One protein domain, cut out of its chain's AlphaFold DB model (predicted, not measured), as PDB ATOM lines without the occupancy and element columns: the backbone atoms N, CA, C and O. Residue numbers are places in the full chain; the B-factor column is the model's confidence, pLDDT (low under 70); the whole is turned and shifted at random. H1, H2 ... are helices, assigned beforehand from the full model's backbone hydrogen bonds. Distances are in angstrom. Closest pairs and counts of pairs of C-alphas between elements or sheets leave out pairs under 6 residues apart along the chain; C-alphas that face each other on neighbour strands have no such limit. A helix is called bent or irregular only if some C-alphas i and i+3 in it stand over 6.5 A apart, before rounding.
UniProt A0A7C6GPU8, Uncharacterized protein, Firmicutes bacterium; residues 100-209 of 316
ATOM      1  N   TYR A 100     153.069 152.193 203.800       93.38
ATOM      2  CA  TYR A 100     153.422 153.099 204.896       93.38
ATOM      3  C   TYR A 100     152.219 153.515 205.747       93.38
ATOM      4  O   TYR A 100     152.412 154.186 206.761       93.38
ATOM      5  N   GLU A 101     150.997 153.134 205.364       95.00
ATOM      6  CA  GLU A 101     149.764 153.573 206.026       95.00
ATOM      7  C   GLU A 101     149.692 153.133 207.493       95.00
ATOM      8  O   GLU A 101     149.461 153.954 208.380       95.00
ATOM      9  N   GLU A 102     149.989 151.862 207.771       95.25
ATOM     10  CA  GLU A 102     149.998 151.328 209.137       95.25
ATOM     11  C   GLU A 102     151.038 152.040 210.011       95.25
ATOM     12  O   GLU A 102     150.751 152.440 211.139       95.25
ATOM     13  N   ARG A 103     152.232 152.288 209.462       93.75
ATOM     14  CA  ARG A 103     153.293 153.024 210.161       93.75
ATOM     15  C   ARG A 103     152.901 154.478 210.423       93.75
ATOM     16  O   ARG A 103     153.276 155.031 211.455       93.75
ATOM     17  N   TYR A 104     152.178 155.105 209.498       94.81
ATOM     18  CA  TYR A 104     151.631 156.445 209.688       94.81
ATOM     19  C   TYR A 104     150.607 156.466 210.828       94.81
ATOM     20  O   TYR A 104     150.706 157.326 211.706       94.81
ATOM     21  N   PHE A 105     149.684 155.498 210.863       95.88
ATOM     22  CA  PHE A 105     148.722 155.359 211.957       95.88
ATOM     23  C   PHE A 105     149.431 155.239 213.313       95.88
ATOM     24  O   PHE A 105     149.162 156.023 214.225       95.88
ATOM     25  N   GLU A 106     150.389 154.314 213.424       93.94
ATOM     26  CA  GLU A 106     151.175 154.113 214.645       93.94
ATOM     27  C   GLU A 106     151.922 155.382 215.064       93.94
ATOM     28  O   GLU A 106     151.886 155.753 216.234       93.94
ATOM     29  N   ALA A 107     152.574 156.074 214.127       91.38
ATOM     30  CA  ALA A 107     153.347 157.275 214.432       91.38
ATOM     31  C   ALA A 107     152.473 158.421 214.969       91.38
ATOM     32  O   ALA A 107     152.867 159.095 215.921       91.38
ATOM     33  N   VAL A 108     151.285 158.631 214.391       93.00
ATOM     34  CA  VAL A 108     150.345 159.671 214.844       93.00
ATOM     35  C   VAL A 108     149.800 159.348 216.235       93.00
ATOM     36  O   VAL A 108     149.813 160.214 217.112       93.00
ATOM     37  N   VAL A 109     149.351 158.109 216.454       94.00
ATOM     38  CA  VAL A 109     148.771 157.692 217.739       94.00
ATOM     39  C   VAL A 109     149.830 157.675 218.843       94.00
ATOM     40  O   VAL A 109     149.589 158.220 219.918       94.00
ATOM     41  N   ASN A 110     151.018 157.120 218.580       90.50
ATOM     42  CA  ASN A 110     152.112 157.116 219.553       90.50
ATOM     43  C   ASN A 110     152.550 158.538 219.906       90.50
ATOM     44  O   ASN A 110     152.669 158.841 221.086       90.50
ATOM     45  N   GLY A 111     152.697 159.431 218.922       87.88
ATOM     46  CA  GLY A 111     153.048 160.829 219.190       87.88
ATOM     47  C   GLY A 111     152.019 161.540 220.075       87.88
ATOM     48  O   GLY A 111     152.386 162.265 220.996       87.88
ATOM     49  N   TYR A 112     150.725 161.290 219.856       89.25
ATOM     50  CA  TYR A 112     149.664 161.811 220.722       89.25
ATOM     51  C   TYR A 112     149.756 161.270 222.158       89.25
ATOM     52  O   TYR A 112     149.639 162.035 223.119       89.25
ATOM     53  N   ILE A 113     149.993 159.965 222.315       89.00
ATOM     54  CA  ILE A 113     150.126 159.331 223.631       89.00
ATOM     55  C   ILE A 113     151.384 159.820 224.356       89.00
ATOM     56  O   ILE A 113     151.322 160.078 225.556       89.00
ATOM     57  N   GLU A 114     152.501 159.982 223.648       86.62
ATOM     58  CA  GLU A 114     153.752 160.528 224.185       86.62
ATOM     59  C   GLU A 114     153.566 161.969 224.673       86.62
ATOM     60  O   GLU A 114     153.908 162.262 225.818       86.62
ATOM     61  N   GLU A 115     152.939 162.850 223.878       85.94
ATOM     62  CA  GLU A 115     152.625 164.219 224.317       85.94
ATOM     63  C   GLU A 115     151.773 164.211 225.601       85.94
ATOM     64  O   GLU A 115     152.040 164.958 226.548       85.94
ATOM     65  N   MET A 116     150.751 163.354 225.657       88.81
ATOM     66  CA  MET A 116     149.905 163.206 226.842       88.81
ATOM     67  C   MET A 116     150.694 162.666 228.046       88.81
ATOM     68  O   MET A 116     150.494 163.127 229.175       88.81
ATOM     69  N   ALA A 117     151.594 161.704 227.829       88.25
ATOM     70  CA  ALA A 117     152.441 161.126 228.866       88.25
ATOM     71  C   ALA A 117     153.427 162.157 229.436       88.25
ATOM     72  O   ALA A 117     153.597 162.219 230.657       88.25
ATOM     73  N   ASP A 118     153.998 163.017 228.592       86.38
ATOM     74  CA  ASP A 118     154.850 164.135 229.005       86.38
ATOM     75  C   ASP A 118     154.076 165.133 229.878       86.38
ATOM     76  O   ASP A 118     154.555 165.565 230.935       86.38
ATOM     77  N   TYR A 119     152.840 165.468 229.489       87.62
ATOM     78  CA  TYR A 119     151.972 166.319 230.302       87.62
ATOM     79  C   TYR A 119     151.627 165.667 231.646       87.62
ATOM     80  O   TYR A 119     151.702 166.321 232.695       87.62
ATOM     81  N   PHE A 120     151.311 164.371 231.641       90.56
ATOM     82  CA  PHE A 120     151.102 163.598 232.860       90.56
ATOM     83  C   PHE A 120     152.341 163.633 233.769       90.56
ATOM     84  O   PHE A 120     152.221 163.892 234.971       90.56
ATOM     85  N   GLU A 121     153.540 163.425 233.222       90.44
ATOM     86  CA  GLU A 121     154.784 163.474 233.988       90.44
ATOM     87  C   GLU A 121     155.013 164.873 234.588       90.44
ATOM     88  O   GLU A 121     155.407 165.000 235.757       90.44
ATOM     89  N   TYR A 122     154.708 165.929 233.831       89.94
ATOM     90  CA  TYR A 122     154.772 167.309 234.302       89.94
ATOM     91  C   TYR A 122     153.845 167.559 235.505       89.94
ATOM     92  O   TYR A 122     154.307 168.029 236.556       89.94
ATOM     93  N   ILE A 123     152.555 167.213 235.410       91.75
ATOM     94  CA  ILE A 123     151.605 167.412 236.520       91.75
ATOM     95  C   ILE A 123     151.914 166.491 237.709       91.75
ATOM     96  O   ILE A 123     151.757 166.901 238.864       91.75
ATOM     97  N   TYR A 124     152.431 165.285 237.452       91.75
ATOM     98  CA  TYR A 124     152.894 164.356 238.478       91.75
ATOM     99  C   TYR A 124     154.045 164.949 239.295       91.75
ATOM    100  O   TYR A 124     153.946 165.026 240.526       91.75
ATOM    101  N   LYS A 125     155.108 165.427 238.632       91.81
ATOM    102  CA  LYS A 125     156.271 166.045 239.294       91.81
ATOM    103  C   LYS A 125     155.850 167.236 240.151       91.81
ATOM    104  O   LYS A 125     156.216 167.306 241.326       91.81
ATOM    105  N   ARG A 126     154.999 168.115 239.607       92.56
ATOM    106  CA  ARG A 126     154.447 169.259 240.350       92.56
ATOM    107  C   ARG A 126     153.665 168.828 241.583       92.56
ATOM    108  O   ARG A 126     153.818 169.427 242.648       92.56
ATOM    109  N   LYS A 127     152.829 167.792 241.473       91.81
ATOM    110  CA  LYS A 127     152.038 167.310 242.609       91.81
ATOM    111  C   LYS A 127     152.929 166.733 243.705       91.81
ATOM    112  O   LYS A 127     152.716 167.062 244.870       91.81
ATOM    113  N   VAL A 128     153.926 165.920 243.348       92.75
ATOM    114  CA  VAL A 128     154.899 165.337 244.292       92.75
ATOM    115  C   VAL A 128     155.641 166.427 245.065       92.75
ATOM    116  O   VAL A 128     155.765 166.330 246.287       92.75
ATOM    117  N   GLU A 129     156.084 167.482 244.381       92.69
ATOM    118  CA  GLU A 129     156.773 168.610 245.008       92.69
ATOM    119  C   GLU A 129     155.878 169.357 246.010       92.69
ATOM    120  O   GLU A 129     156.314 169.679 247.117       92.69
ATOM    121  N   GLN A 130     154.601 169.559 245.668       92.19
ATOM    122  CA  GLN A 130     153.629 170.210 246.549       92.19
ATOM    123  C   GLN A 130     153.346 169.404 247.819       92.19
ATOM    124  O   GLN A 130     153.314 169.964 248.914       92.19
ATOM    125  N   VAL A 131     153.111 168.094 247.689       93.12
ATOM    126  CA  VAL A 131     152.700 167.261 248.831       93.12
ATOM    127  C   VAL A 131     153.879 166.694 249.624       93.12
ATOM    128  O   VAL A 131     153.669 166.161 250.711       93.12
ATOM    129  N   LYS A 132     155.108 166.778 249.089       91.44
ATOM    130  CA  LYS A 132     156.355 166.258 249.686       91.44
ATOM    131  C   LYS A 132     156.262 164.799 250.160       91.44
ATOM    132  O   LYS A 132     156.917 164.397 251.120       91.44
ATOM    133  N   LYS A 133     155.446 163.990 249.480       90.88
ATOM    134  CA  LYS A 133     155.254 162.554 249.728       90.88
ATOM    135  C   LYS A 133     155.155 161.801 248.406       90.88
ATOM    136  O   LYS A 133     154.853 162.383 247.367       90.88
ATOM    137  N   LYS A 134     155.333 160.480 248.465       90.12
ATOM    138  CA  LYS A 134     154.944 159.603 247.356       90.12
ATOM    139  C   LYS A 134     153.424 159.633 247.192       90.12
ATOM    140  O   LYS A 134     152.692 159.584 248.183       90.12
ATOM    141  N   LEU A 135     152.969 159.701 245.945       91.00
ATOM    142  CA  LEU A 135     151.549 159.637 245.621       91.00
ATOM    143  C   LEU A 135     151.033 158.205 245.775       91.00
ATOM    144  O   LEU A 135     151.710 157.237 245.428       91.00
ATOM    145  N   SER A 136     149.826 158.081 246.313       91.50
ATOM    146  CA  SER A 136     149.077 156.826 246.331       91.50
ATOM    147  C   SER A 136     148.603 156.454 244.924       91.50
ATOM    148  O   SER A 136     148.449 157.322 244.067       91.50
ATOM    149  N   LYS A 137     148.279 155.175 244.695       88.50
ATOM    150  CA  LYS A 137     147.722 154.714 243.409       88.50
ATOM    151  C   LYS A 137     146.499 155.538 242.975       88.50
ATOM    152  O   LYS A 137     146.402 155.907 241.816       88.50
ATOM    153  N   LYS A 138     145.617 155.893 243.916       89.19
ATOM    154  CA  LYS A 138     144.425 156.713 243.642       89.19
ATOM    155  C   LYS A 138     144.779 158.127 243.169       89.19
ATOM    156  O   LYS A 138     144.132 158.639 242.265       89.19
ATOM    157  N   GLU A 139     145.792 158.753 243.771       91.38
ATOM    158  CA  GLU A 139     146.274 160.077 243.349       91.38
ATOM    159  C   GLU A 139     146.922 160.017 241.958       91.38
ATOM    160  O   GLU A 139     146.719 160.923 241.160       91.38
ATOM    161  N   ILE A 140     147.653 158.940 241.650       90.81
ATOM    162  CA  ILE A 140     148.268 158.727 240.331       90.81
ATOM    163  C   ILE A 140     147.196 158.546 239.252       90.81
ATOM    164  O   ILE A 140     147.241 159.238 238.241       90.81
ATOM    165  N   THR A 141     146.209 157.675 239.482       89.75
ATOM    166  CA  THR A 141     145.097 157.466 238.540       89.75
ATOM    167  C   THR A 141     144.307 158.754 238.312       89.75
ATOM    168  O   THR A 141     143.980 159.064 237.176       89.75
ATOM    169  N   ALA A 142     144.060 159.559 239.352       90.88
ATOM    170  CA  ALA A 142     143.372 160.839 239.186       90.88
ATOM    171  C   ALA A 142     144.145 161.823 238.286       90.88
ATOM    172  O   ALA A 142     143.533 162.522 237.488       90.88
ATOM    173  N   LEU A 143     145.479 161.864 238.390       92.12
ATOM    174  CA  LEU A 143     146.312 162.691 237.511       92.12
ATOM    175  C   LEU A 143     146.326 162.171 236.070       92.12
ATOM    176  O   LEU A 143     146.318 162.965 235.139       92.12
ATOM    177  N   ALA A 144     146.334 160.854 235.877       90.62
ATOM    178  CA  ALA A 144     146.264 160.269 234.543       90.62
ATOM    179  C   ALA A 144     144.926 160.574 233.867       90.62
ATOM    180  O   ALA A 144     144.906 161.049 232.738       90.62
ATOM    181  N   ASN A 145     143.826 160.402 234.597       91.62
ATOM    182  CA  ASN A 145     142.487 160.759 234.141       91.62
ATOM    183  C   ASN A 145     142.396 162.253 233.784       91.62
ATOM    184  O   ASN A 145     141.905 162.597 232.716       91.62
ATOM    185  N   GLN A 146     142.993 163.131 234.599       92.44
ATOM    186  CA  GLN A 146     143.111 164.556 234.275       92.44
ATOM    187  C   GLN A 146     143.884 164.808 232.966       92.44
ATOM    188  O   GLN A 146     143.491 165.674 232.190       92.44
ATOM    189  N   ALA A 147     144.987 164.094 232.719       91.38
ATOM    190  CA  ALA A 147     145.752 164.241 231.478       91.38
ATOM    191  C   ALA A 147     144.943 163.797 230.250       91.38
ATOM    192  O   ALA A 147     144.967 164.472 229.225       91.38
ATOM    193  N   ILE A 148     144.186 162.706 230.378       92.50
ATOM    194  CA  ILE A 148     143.303 162.200 229.322       92.50
ATOM    195  C   ILE A 148     142.181 163.187 229.037       92.50
ATOM    196  O   ILE A 148     141.941 163.487 227.876       92.50
ATOM    197  N   ASP A 149     141.515 163.706 230.069       93.88
ATOM    198  CA  ASP A 149     140.434 164.679 229.906       93.88
ATOM    199  C   ASP A 149     140.924 165.950 229.196       93.88
ATOM    200  O   ASP A 149     140.256 166.444 228.288       93.88
ATOM    201  N   GLU A 150     142.109 166.448 229.564       91.62
ATOM    202  CA  GLU A 150     142.733 167.613 228.924       91.62
ATOM    203  C   GLU A 150     142.990 167.363 227.430       91.62
ATOM    204  O   GLU A 150     142.604 168.166 226.578       91.62
ATOM    205  N   TYR A 151     143.617 166.231 227.098       90.56
ATOM    206  CA  TYR A 151     143.964 165.903 225.715       90.56
ATOM    207  C   TYR A 151     142.734 165.543 224.879       90.56
ATOM    208  O   TYR A 151     142.612 166.009 223.748       90.56
ATOM    209  N   TYR A 152     141.775 164.813 225.446       94.31
ATOM    210  CA  TYR A 152     140.482 164.554 224.820       94.31
ATOM    211  C   TYR A 152     139.766 165.864 224.494       94.31
ATOM    212  O   TYR A 152     139.357 166.077 223.353       94.31
ATOM    213  N   HIS A 153     139.677 166.790 225.457       93.62
ATOM    214  CA  HIS A 153     139.052 168.085 225.216       93.62
ATOM    215  C   HIS A 153     139.787 168.866 224.121       93.62
ATOM    216  O   HIS A 153     139.127 169.428 223.242       93.62
ATOM    217  N   ARG A 154     141.126 168.868 224.122       89.75
ATOM    218  CA  ARG A 154     141.934 169.505 223.074       89.75
ATOM    219  C   ARG A 154     141.545 168.990 221.687       89.75
ATOM    220  O   ARG A 154     141.246 169.811 220.825       89.75
ATOM    221  N   ILE A 155     141.470 167.671 221.491       91.69
ATOM    222  CA  ILE A 155     141.075 167.067 220.205       91.69
ATOM    223  C   ILE A 155     139.629 167.412 219.838       91.69
ATOM    224  O   ILE A 155     139.364 167.887 218.735       91.69
ATOM    225  N   MET A 156     138.689 167.218 220.763       93.94
ATOM    226  CA  MET A 156     137.261 167.397 220.486       93.94
ATOM    227  C   MET A 156     136.850 168.864 220.318       93.94
ATOM    228  O   MET A 156     135.794 169.143 219.756       93.94
ATOM    229  N   SER A 157     137.681 169.806 220.777       92.62
ATOM    230  CA  SER A 157     137.487 171.244 220.552       92.62
ATOM    231  C   SER A 157     137.904 171.715 219.158       92.62
ATOM    232  O   SER A 157     137.554 172.827 218.767       92.62
ATOM    233  N   CYS A 158     138.647 170.894 218.410       91.38
ATOM    234  CA  CYS A 158     139.035 171.217 217.047       91.38
ATOM    235  C   CYS A 158     137.858 171.024 216.080       91.38
ATOM    236  O   CYS A 158     137.039 170.107 216.211       91.38
ATOM    237  N   GLU A 159     137.811 171.881 215.065       93.38
ATOM    238  CA  GLU A 159     136.936 171.687 213.912       93.38
ATOM    239  C   GLU A 159     137.397 170.465 213.105       93.38
ATOM    240  O   GLU A 159     138.575 170.088 213.130       93.38
ATOM    241  N   ASP A 160     136.458 169.822 212.414       92.62
ATOM    242  CA  ASP A 160     136.794 168.804 211.419       92.62
ATOM    243  C   ASP A 160     137.454 169.467 210.204       92.62
ATOM    244  O   ASP A 160     137.247 170.652 209.940       92.62
ATOM    245  N   LEU A 161     138.270 168.716 209.466       93.19
ATOM    246  CA  LEU A 161     138.753 169.175 208.166       93.19
ATOM    247  C   LEU A 161     137.596 169.175 207.151       93.19
ATOM    248  O   LEU A 161     136.803 168.235 207.093       93.19
ATOM    249  N   ASP A 162     137.523 170.223 206.329       89.12
ATOM    250  CA  ASP A 162     136.402 170.454 205.402       89.12
ATOM    251  C   ASP A 162     136.241 169.362 204.328       89.12
ATOM    252  O   ASP A 162     135.172 169.216 203.735       89.12
ATOM    253  N   ASP A 163     137.308 168.614 204.038       91.38
ATOM    254  CA  ASP A 163     137.383 167.645 202.946       91.38
ATOM    255  C   ASP A 163     137.318 166.179 203.401       91.38
ATOM    256  O   ASP A 163     137.554 165.285 202.586       91.38
ATOM    257  N   VAL A 164     136.978 165.913 204.670       91.69
ATOM    258  CA  VAL A 164     136.868 164.549 205.215       91.69
ATOM    259  C   VAL A 164     135.683 163.809 204.576       91.69
ATOM    260  O   VAL A 164     134.534 164.227 204.736       91.69
ATOM    261  N   PRO A 165     135.907 162.666 203.897       92.75
ATOM    262  CA  PRO A 165     134.810 161.835 203.413       92.75
ATOM    263  C   PRO A 165     133.940 161.293 204.560       92.75
ATOM    264  O   PRO A 165     134.454 160.853 205.587       92.75
ATOM    265  N   GLU A 166     132.620 161.239 204.357       89.50
ATOM    266  CA  GLU A 166     131.628 160.867 205.388       89.50
ATOM    267  C   GLU A 166     131.907 159.508 206.064       89.50
ATOM    268  O   GLU A 166     131.627 159.323 207.243       89.50
ATOM    269  N   ASN A 167     132.494 158.550 205.339       92.31
ATOM    270  CA  ASN A 167     132.766 157.199 205.840       92.31
ATOM    271  C   ASN A 167     134.202 156.977 206.339       92.31
ATOM    272  O   ASN A 167     134.546 155.843 206.678       92.31
ATOM    273  N   THR A 168     135.041 158.014 206.385       93.44
ATOM    274  CA  THR A 168     136.453 157.886 206.769       93.44
ATOM    275  C   THR A 168     136.608 157.330 208.179       93.44
ATOM    276  O   THR A 168     137.318 156.345 208.357       93.44
ATOM    277  N   MET A 169     135.881 157.875 209.163       93.56
ATOM    278  CA  MET A 169     135.971 157.432 210.563       93.56
ATOM    279  C   MET A 169     135.672 155.933 210.708       93.56
ATOM    280  O   MET A 169     136.482 155.173 211.231       93.56
ATOM    281  N   THR A 170     134.549 155.480 210.146       95.19
ATOM    282  CA  THR A 170     134.132 154.071 210.205       95.19
ATOM    283  C   THR A 170     135.148 153.141 209.548       95.19
ATOM    284  O   THR A 170     135.376 152.031 210.028       95.19
ATOM    285  N   LYS A 171     135.771 153.567 208.444       96.62
ATOM    286  CA  LYS A 171     136.797 152.758 207.787       96.62
ATOM    287  C   LYS A 171     138.092 152.693 208.602       96.62
ATOM    288  O   LYS A 171     138.700 151.628 208.646       96.62
ATOM    289  N   ILE A 172     138.493 153.787 209.257       96.44
ATOM    290  CA  ILE A 172     139.658 153.803 210.155       96.44
ATOM    291  C   ILE A 172     139.424 152.844 211.326       96.44
ATOM    292  O   ILE A 172     140.266 151.987 211.582       96.44
ATOM    293  N   GLU A 173     138.272 152.933 211.993       95.75
ATOM    294  CA  GLU A 173     137.909 152.033 213.096       95.75
ATOM    295  C   GLU A 173     137.945 150.558 212.664       95.75
ATOM    296  O   GLU A 173     138.525 149.708 213.344       95.75
ATOM    297  N   ALA A 174     137.369 150.253 211.497       96.62
ATOM    298  CA  ALA A 174     137.348 148.898 210.958       96.62
ATOM    299  C   ALA A 174     138.754 148.366 210.634       96.62
ATOM    300  O   ALA A 174     139.014 147.183 210.837       96.62
ATOM    301  N   ALA A 175     139.650 149.222 210.136       96.25
ATOM    302  CA  ALA A 175     140.999 148.831 209.741       96.25
ATOM    303  C   ALA A 175     141.977 148.739 210.925       96.25
ATOM    304  O   ALA A 175     142.847 147.872 210.924       96.25
ATOM    305  N   TYR A 176     141.838 149.604 211.937       97.00
ATOM    306  CA  TYR A 176     142.881 149.817 212.947       97.00
ATOM    307  C   TYR A 176     142.459 149.557 214.397       97.00
ATOM    308  O   TYR A 176     143.272 149.760 215.296       97.00
ATOM    309  N   SER A 177     141.246 149.062 214.661       96.00
ATOM    310  CA  SER A 177     140.788 148.807 216.039       96.00
ATOM    311  C   SER A 177     141.694 147.867 216.839       96.00
ATOM    312  O   SER A 177     142.121 148.227 217.933       96.00
ATOM    313  N   GLU A 178     142.065 146.703 216.298       95.62
ATOM    314  CA  GLU A 178     142.972 145.768 216.987       95.62
ATOM    315  C   GLU A 178     144.349 146.391 217.261       95.62
ATOM    316  O   GLU A 178     144.933 146.199 218.331       95.62
ATOM    317  N   LYS A 179     144.861 147.175 216.306       94.88
ATOM    318  CA  LYS A 179     146.146 147.863 216.435       94.88
ATOM    319  C   LYS A 179     146.084 148.944 217.510       94.88
ATOM    320  O   LYS A 179     146.983 149.011 218.346       94.88
ATOM    321  N   LEU A 180     145.028 149.754 217.515       94.88
ATOM    322  CA  LEU A 180     144.819 150.778 218.528       94.88
ATOM    323  C   LEU A 180     144.745 150.155 219.921       94.88
ATOM    324  O   LEU A 180     145.424 150.628 220.827       94.88
ATOM    325  N   GLU A 181     144.001 149.059 220.090       92.38
ATOM    326  CA  GLU A 181     143.967 148.343 221.369       92.38
ATOM    327  C   GLU A 181     145.355 147.851 221.780       92.38
ATOM    328  O   GLU A 181     145.717 147.950 222.951       92.38
ATOM    329  N   SER A 182     146.158 147.338 220.843       91.62
ATOM    330  CA  SER A 182     147.536 146.929 221.131       91.62
ATOM    331  C   SER A 182     148.379 148.099 221.647       91.62
ATOM    332  O   SER A 182     149.030 147.957 222.683       91.62
ATOM    333  N   ILE A 183     148.334 149.250 220.966       90.44
ATOM    334  CA  ILE A 183     149.070 150.461 221.359       90.44
ATOM    335  C   ILE A 183     148.604 150.936 222.739       90.44
ATOM    336  O   ILE A 183     149.407 151.098 223.655       90.44
ATOM    337  N   LEU A 184     147.294 151.104 222.930       88.62
ATOM    338  CA  LEU A 184     146.733 151.563 224.198       88.62
ATOM    339  C   LEU A 184     147.088 150.605 225.345       88.62
ATOM    340  O   LEU A 184     147.444 151.054 226.429       88.62
ATOM    341  N   ASN A 185     147.066 149.289 225.135       84.94
ATOM    342  CA  ASN A 185     147.432 148.342 226.188       84.94
ATOM    343  C   ASN A 185     148.912 148.436 226.595       84.94
ATOM    344  O   ASN A 185     149.209 148.313 227.784       84.94
ATOM    345  N   GLU A 186     149.825 148.707 225.660       82.00
ATOM    346  CA  GLU A 186     151.250 148.892 225.965       82.00
ATOM    347  C   GLU A 186     151.487 150.076 226.918       82.00
ATOM    348  O   GLU A 186     152.221 149.950 227.902       82.00
ATOM    349  N   TYR A 187     150.794 151.196 226.697       73.25
ATOM    350  CA  TYR A 187     150.929 152.397 227.528       73.25
ATOM    351  C   TYR A 187     150.104 152.352 228.823       73.25
ATOM    352  O   TYR A 187     150.510 152.903 229.850       73.25
ATOM    353  N   LEU A 188     148.930 151.715 228.802       69.75
ATOM    354  CA  LEU A 188     147.911 151.884 229.845       69.75
ATOM    355  C   LEU A 188     147.863 150.768 230.888       69.75
ATOM    356  O   LEU A 188     147.138 150.917 231.876       69.75
ATOM    357  N   MET A 189     148.647 149.691 230.734       56.72
ATOM    358  CA  MET A 189     148.594 148.477 231.572       56.72
ATOM    359  C   MET A 189     148.682 148.703 233.098       56.72
ATOM    360  O   MET A 189     148.392 147.784 233.867       56.72
ATOM    361  N   VAL A 190     149.066 149.895 233.577       55.12
ATOM    362  CA  VAL A 190     149.319 150.157 235.006       55.12
ATOM    363  C   VAL A 190     148.481 151.303 235.609       55.12
ATOM    364  O   VAL A 190     148.351 151.361 236.837       55.12
ATOM    365  N   ILE A 191     147.880 152.195 234.809       64.44
ATOM    366  CA  ILE A 191     147.482 153.532 235.304       64.44
ATOM    367  C   ILE A 191     145.966 153.806 235.253       64.44
ATOM    368  O   ILE A 191     145.432 154.371 236.215       64.44
ATOM    369  N   ILE A 192     145.265 153.359 234.206       67.62
ATOM    370  CA  ILE A 192     143.833 153.641 233.984       67.62
ATOM    371  C   ILE A 192     143.005 152.394 234.279       67.62
ATOM    372  O   ILE A 192     143.365 151.288 233.885       67.62
ATOM    373  N   SER A 193     141.901 152.551 235.008       63.34
ATOM    374  CA  SER A 193     141.059 151.417 235.421       63.34
ATOM    375  C   SER A 193     139.601 151.532 234.991       63.34
ATOM    376  O   SER A 193     138.941 150.501 234.925       63.34
ATOM    377  N   ASP A 194     139.099 152.735 234.712       83.06
ATOM    378  CA  ASP A 194     137.710 152.934 234.309       83.06
ATOM    379  C   ASP A 194     137.557 152.956 232.783       83.06
ATOM    380  O   ASP A 194     138.483 153.319 232.055       83.06
ATOM    381  N   ASP A 195     136.398 152.503 232.310       85.69
ATOM    382  CA  ASP A 195     136.137 152.343 230.879       85.69
ATOM    383  C   ASP A 195     135.861 153.686 230.178       85.69
ATOM    384  O   ASP A 195     136.193 153.819 229.006       85.69
ATOM    385  N   ASP A 196     135.399 154.714 230.904       91.12
ATOM    386  CA  ASP A 196     135.147 156.062 230.358       91.12
ATOM    387  C   ASP A 196     136.427 156.698 229.795       91.12
ATOM    388  O   ASP A 196     136.463 157.139 228.647       91.12
ATOM    389  N   HIS A 197     137.525 156.682 230.557       91.12
ATOM    390  CA  HIS A 197     138.790 157.258 230.085       91.12
ATOM    391  C   HIS A 197     139.442 156.435 228.968       91.12
ATOM    392  O   HIS A 197     140.156 156.991 228.133       91.12
ATOM    393  N   LYS A 198     139.190 155.121 228.913       88.62
ATOM    394  CA  LYS A 198     139.635 154.296 227.779       88.62
ATOM    395  C   LYS A 198     138.872 154.654 226.509       88.62
ATOM    396  O   LYS A 198     139.490 154.777 225.457       88.62
ATOM    397  N   ASP A 199     137.563 154.856 226.611       92.25
ATOM    398  CA  ASP A 199     136.731 155.237 225.471       92.25
ATOM    399  C   ASP A 199     137.089 156.634 224.958       92.25
ATOM    400  O   ASP A 199     137.262 156.805 223.753       92.25
ATOM    401  N   LYS A 200     137.357 157.592 225.856       94.38
ATOM    402  CA  LYS A 200     137.914 158.905 225.483       94.38
ATOM    403  C   LYS A 200     139.229 158.783 224.719       94.38
ATOM    404  O   LYS A 200     139.415 159.453 223.707       94.38
ATOM    405  N   LEU A 201     140.149 157.928 225.172       92.19
ATOM    406  CA  LEU A 201     141.417 157.713 224.468       92.19
ATOM    407  C   LEU A 201     141.211 157.125 223.073       92.19
ATOM    408  O   LEU A 201     141.864 157.578 222.132       92.19
ATOM    409  N   ARG A 202     140.300 156.159 222.925       94.06
ATOM    410  CA  ARG A 202     139.959 155.575 221.621       94.06
ATOM    411  C   ARG A 202     139.381 156.621 220.684       94.06
ATOM    412  O   ARG A 202     139.898 156.816 219.589       94.06
ATOM    413  N   GLU A 203     138.348 157.321 221.144       95.62
ATOM    414  CA  GLU A 203     137.657 158.343 220.363       95.62
ATOM    415  C   GLU A 203     138.623 159.457 219.944       95.62
ATOM    416  O   GLU A 203     138.689 159.792 218.761       95.62
ATOM    417  N   ALA A 204     139.433 159.983 220.870       94.38
ATOM    418  CA  ALA A 204     140.446 160.982 220.542       94.38
ATOM    419  C   ALA A 204     141.459 160.458 219.517       94.38
ATOM    420  O   ALA A 204     141.771 161.173 218.566       94.38
ATOM    421  N   SER A 205     141.930 159.214 219.663       94.88
ATOM    422  CA  SER A 205     142.924 158.625 218.756       94.88
ATOM    423  C   SER A 205     142.416 158.526 217.320       94.88
ATOM    424  O   SER A 205     143.165 158.813 216.391       94.88
ATOM    425  N   TYR A 206     141.145 158.175 217.112       95.75
ATOM    426  CA  TYR A 206     140.567 158.173 215.766       95.75
ATOM    427  C   TYR A 206     140.323 159.590 215.233       95.75
ATOM    428  O   TYR A 206     140.626 159.882 214.075       95.75
ATOM    429  N   ASN A 207     139.863 160.507 216.090       95.31
ATOM    430  CA  ASN A 207     139.638 161.905 215.717       95.31
ATOM    431  C   ASN A 207     140.929 162.645 215.324       95.31
ATOM    432  O   ASN A 207     140.857 163.618 214.573       95.31
ATOM    433  N   LEU A 208     142.115 162.163 215.716       94.25
ATOM    434  CA  LEU A 208     143.393 162.687 215.214       94.25
ATOM    435  C   LEU A 208     143.482 162.683 213.684       94.25
ATOM    436  O   LEU A 208     144.237 163.478 213.130       94.25
ATOM    437  N   PHE A 209     142.760 161.805 212.985       95.62
ATOM    438  CA  PHE A 209     142.862 161.665 211.532       95.62
ATOM    439  C   PHE A 209     141.876 162.536 210.748       95.62
ATOM    440  O   PHE A 209     142.104 162.769 209.564       95.62
TER     441      PHE A 209
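This is residues 100 to 209 of the 316 residues of an uncharacterized protein of Firmicutes bacterium (UniProt A0A7C6GPU8). One long helix, H1, runs most of the length of an elongated domain, and the other three helices make a layer over one side of it: H2 crosses H1 obliquely, H4 runs beside H2, and the bent helix H3 turns nearly square, its arm H3a near one end of H4 and its arm H3b running along H1. At the opposite end of the domain from H3a, residues 128 to 134, of which 128 to 131 belong to H1, stick out. The printed part has 110 residues with four named helices, H1, H2, H3 and H4 along the chain, and no named strand, which is the class all helix. It is only just compact, close to loose, with a radius of gyration of the C-alphas of 15.4 A and spans of 51 by 27 by 25 A.

Find C-alpha 100 at (153.422, 153.099, 204.896); from there H1, residues 100 to 131, runs 46.2 A to C-alpha 131 at (152.700, 167.261, 248.831). Next comes H2, residues 137 to 156, 28.2 A long. H3, residues 168 to 188, was assigned as one helix by its hydrogen bonds but is bent: C-alphas 175 and 178 are 8.1 A apart. Read it as two arms, H3a, residues 168 to 175, and H3b, residues 178 to 188, whose lines stand about perpendicular at 84 degrees. H4, residues 195 to 207, covers 18.3 A and ends at C-alpha 207, (139.638, 161.905, 215.717).

Look first at residues 116 to 124 of H1, which alone touch H2; the closest C-alphas, of Phe 120 and Ala 147, are 5.6 A apart, and the two run opposite ways at a steep tilt of 49 degrees. Residues 106 to 113 of H1 only just touch H3b, with 3 pairs of C-alphas within 8 A; the closest, of Asn 110 and Ile 183, are 7.5 A apart, at a shallow tilt of 20 degrees, the same way. H2 touches H4 the same way at a shallow tilt of 31 degrees, with the closest C-alphas, of Tyr 152 and Ala 204, 5.6 A apart. Residues 206 to 207 of H4 touch H3a at a steep tilt of 64 degrees, with the closest C-alphas, of Met 169 and Tyr 206, 7.0 A apart. The packing is part aligned, part crossed: 2 of these 4 pairs are at a shallow tilt. H1 and H4 are close but not clearly touching, with the closest C-alphas, of Val 109 and Ser 205, 6.0 A apart. H2 is apart from H3a and from H3b. In H1, H2, H3a, H3b and H4 every O i to N i+4 pair is within hydrogen-bond range.

The C-alphas of Lys 132 and Pro 165, the two farthest apart, are 51.2 A from each other. The printed part has no cut. The link from H2 to H3 is long, with 11 residues, while the link from H1 to H2 is tight and the link from H3 to H4 is short. The mean pLDDT of the printed part is 90.2; look for values under 70 at residues 188 to 193.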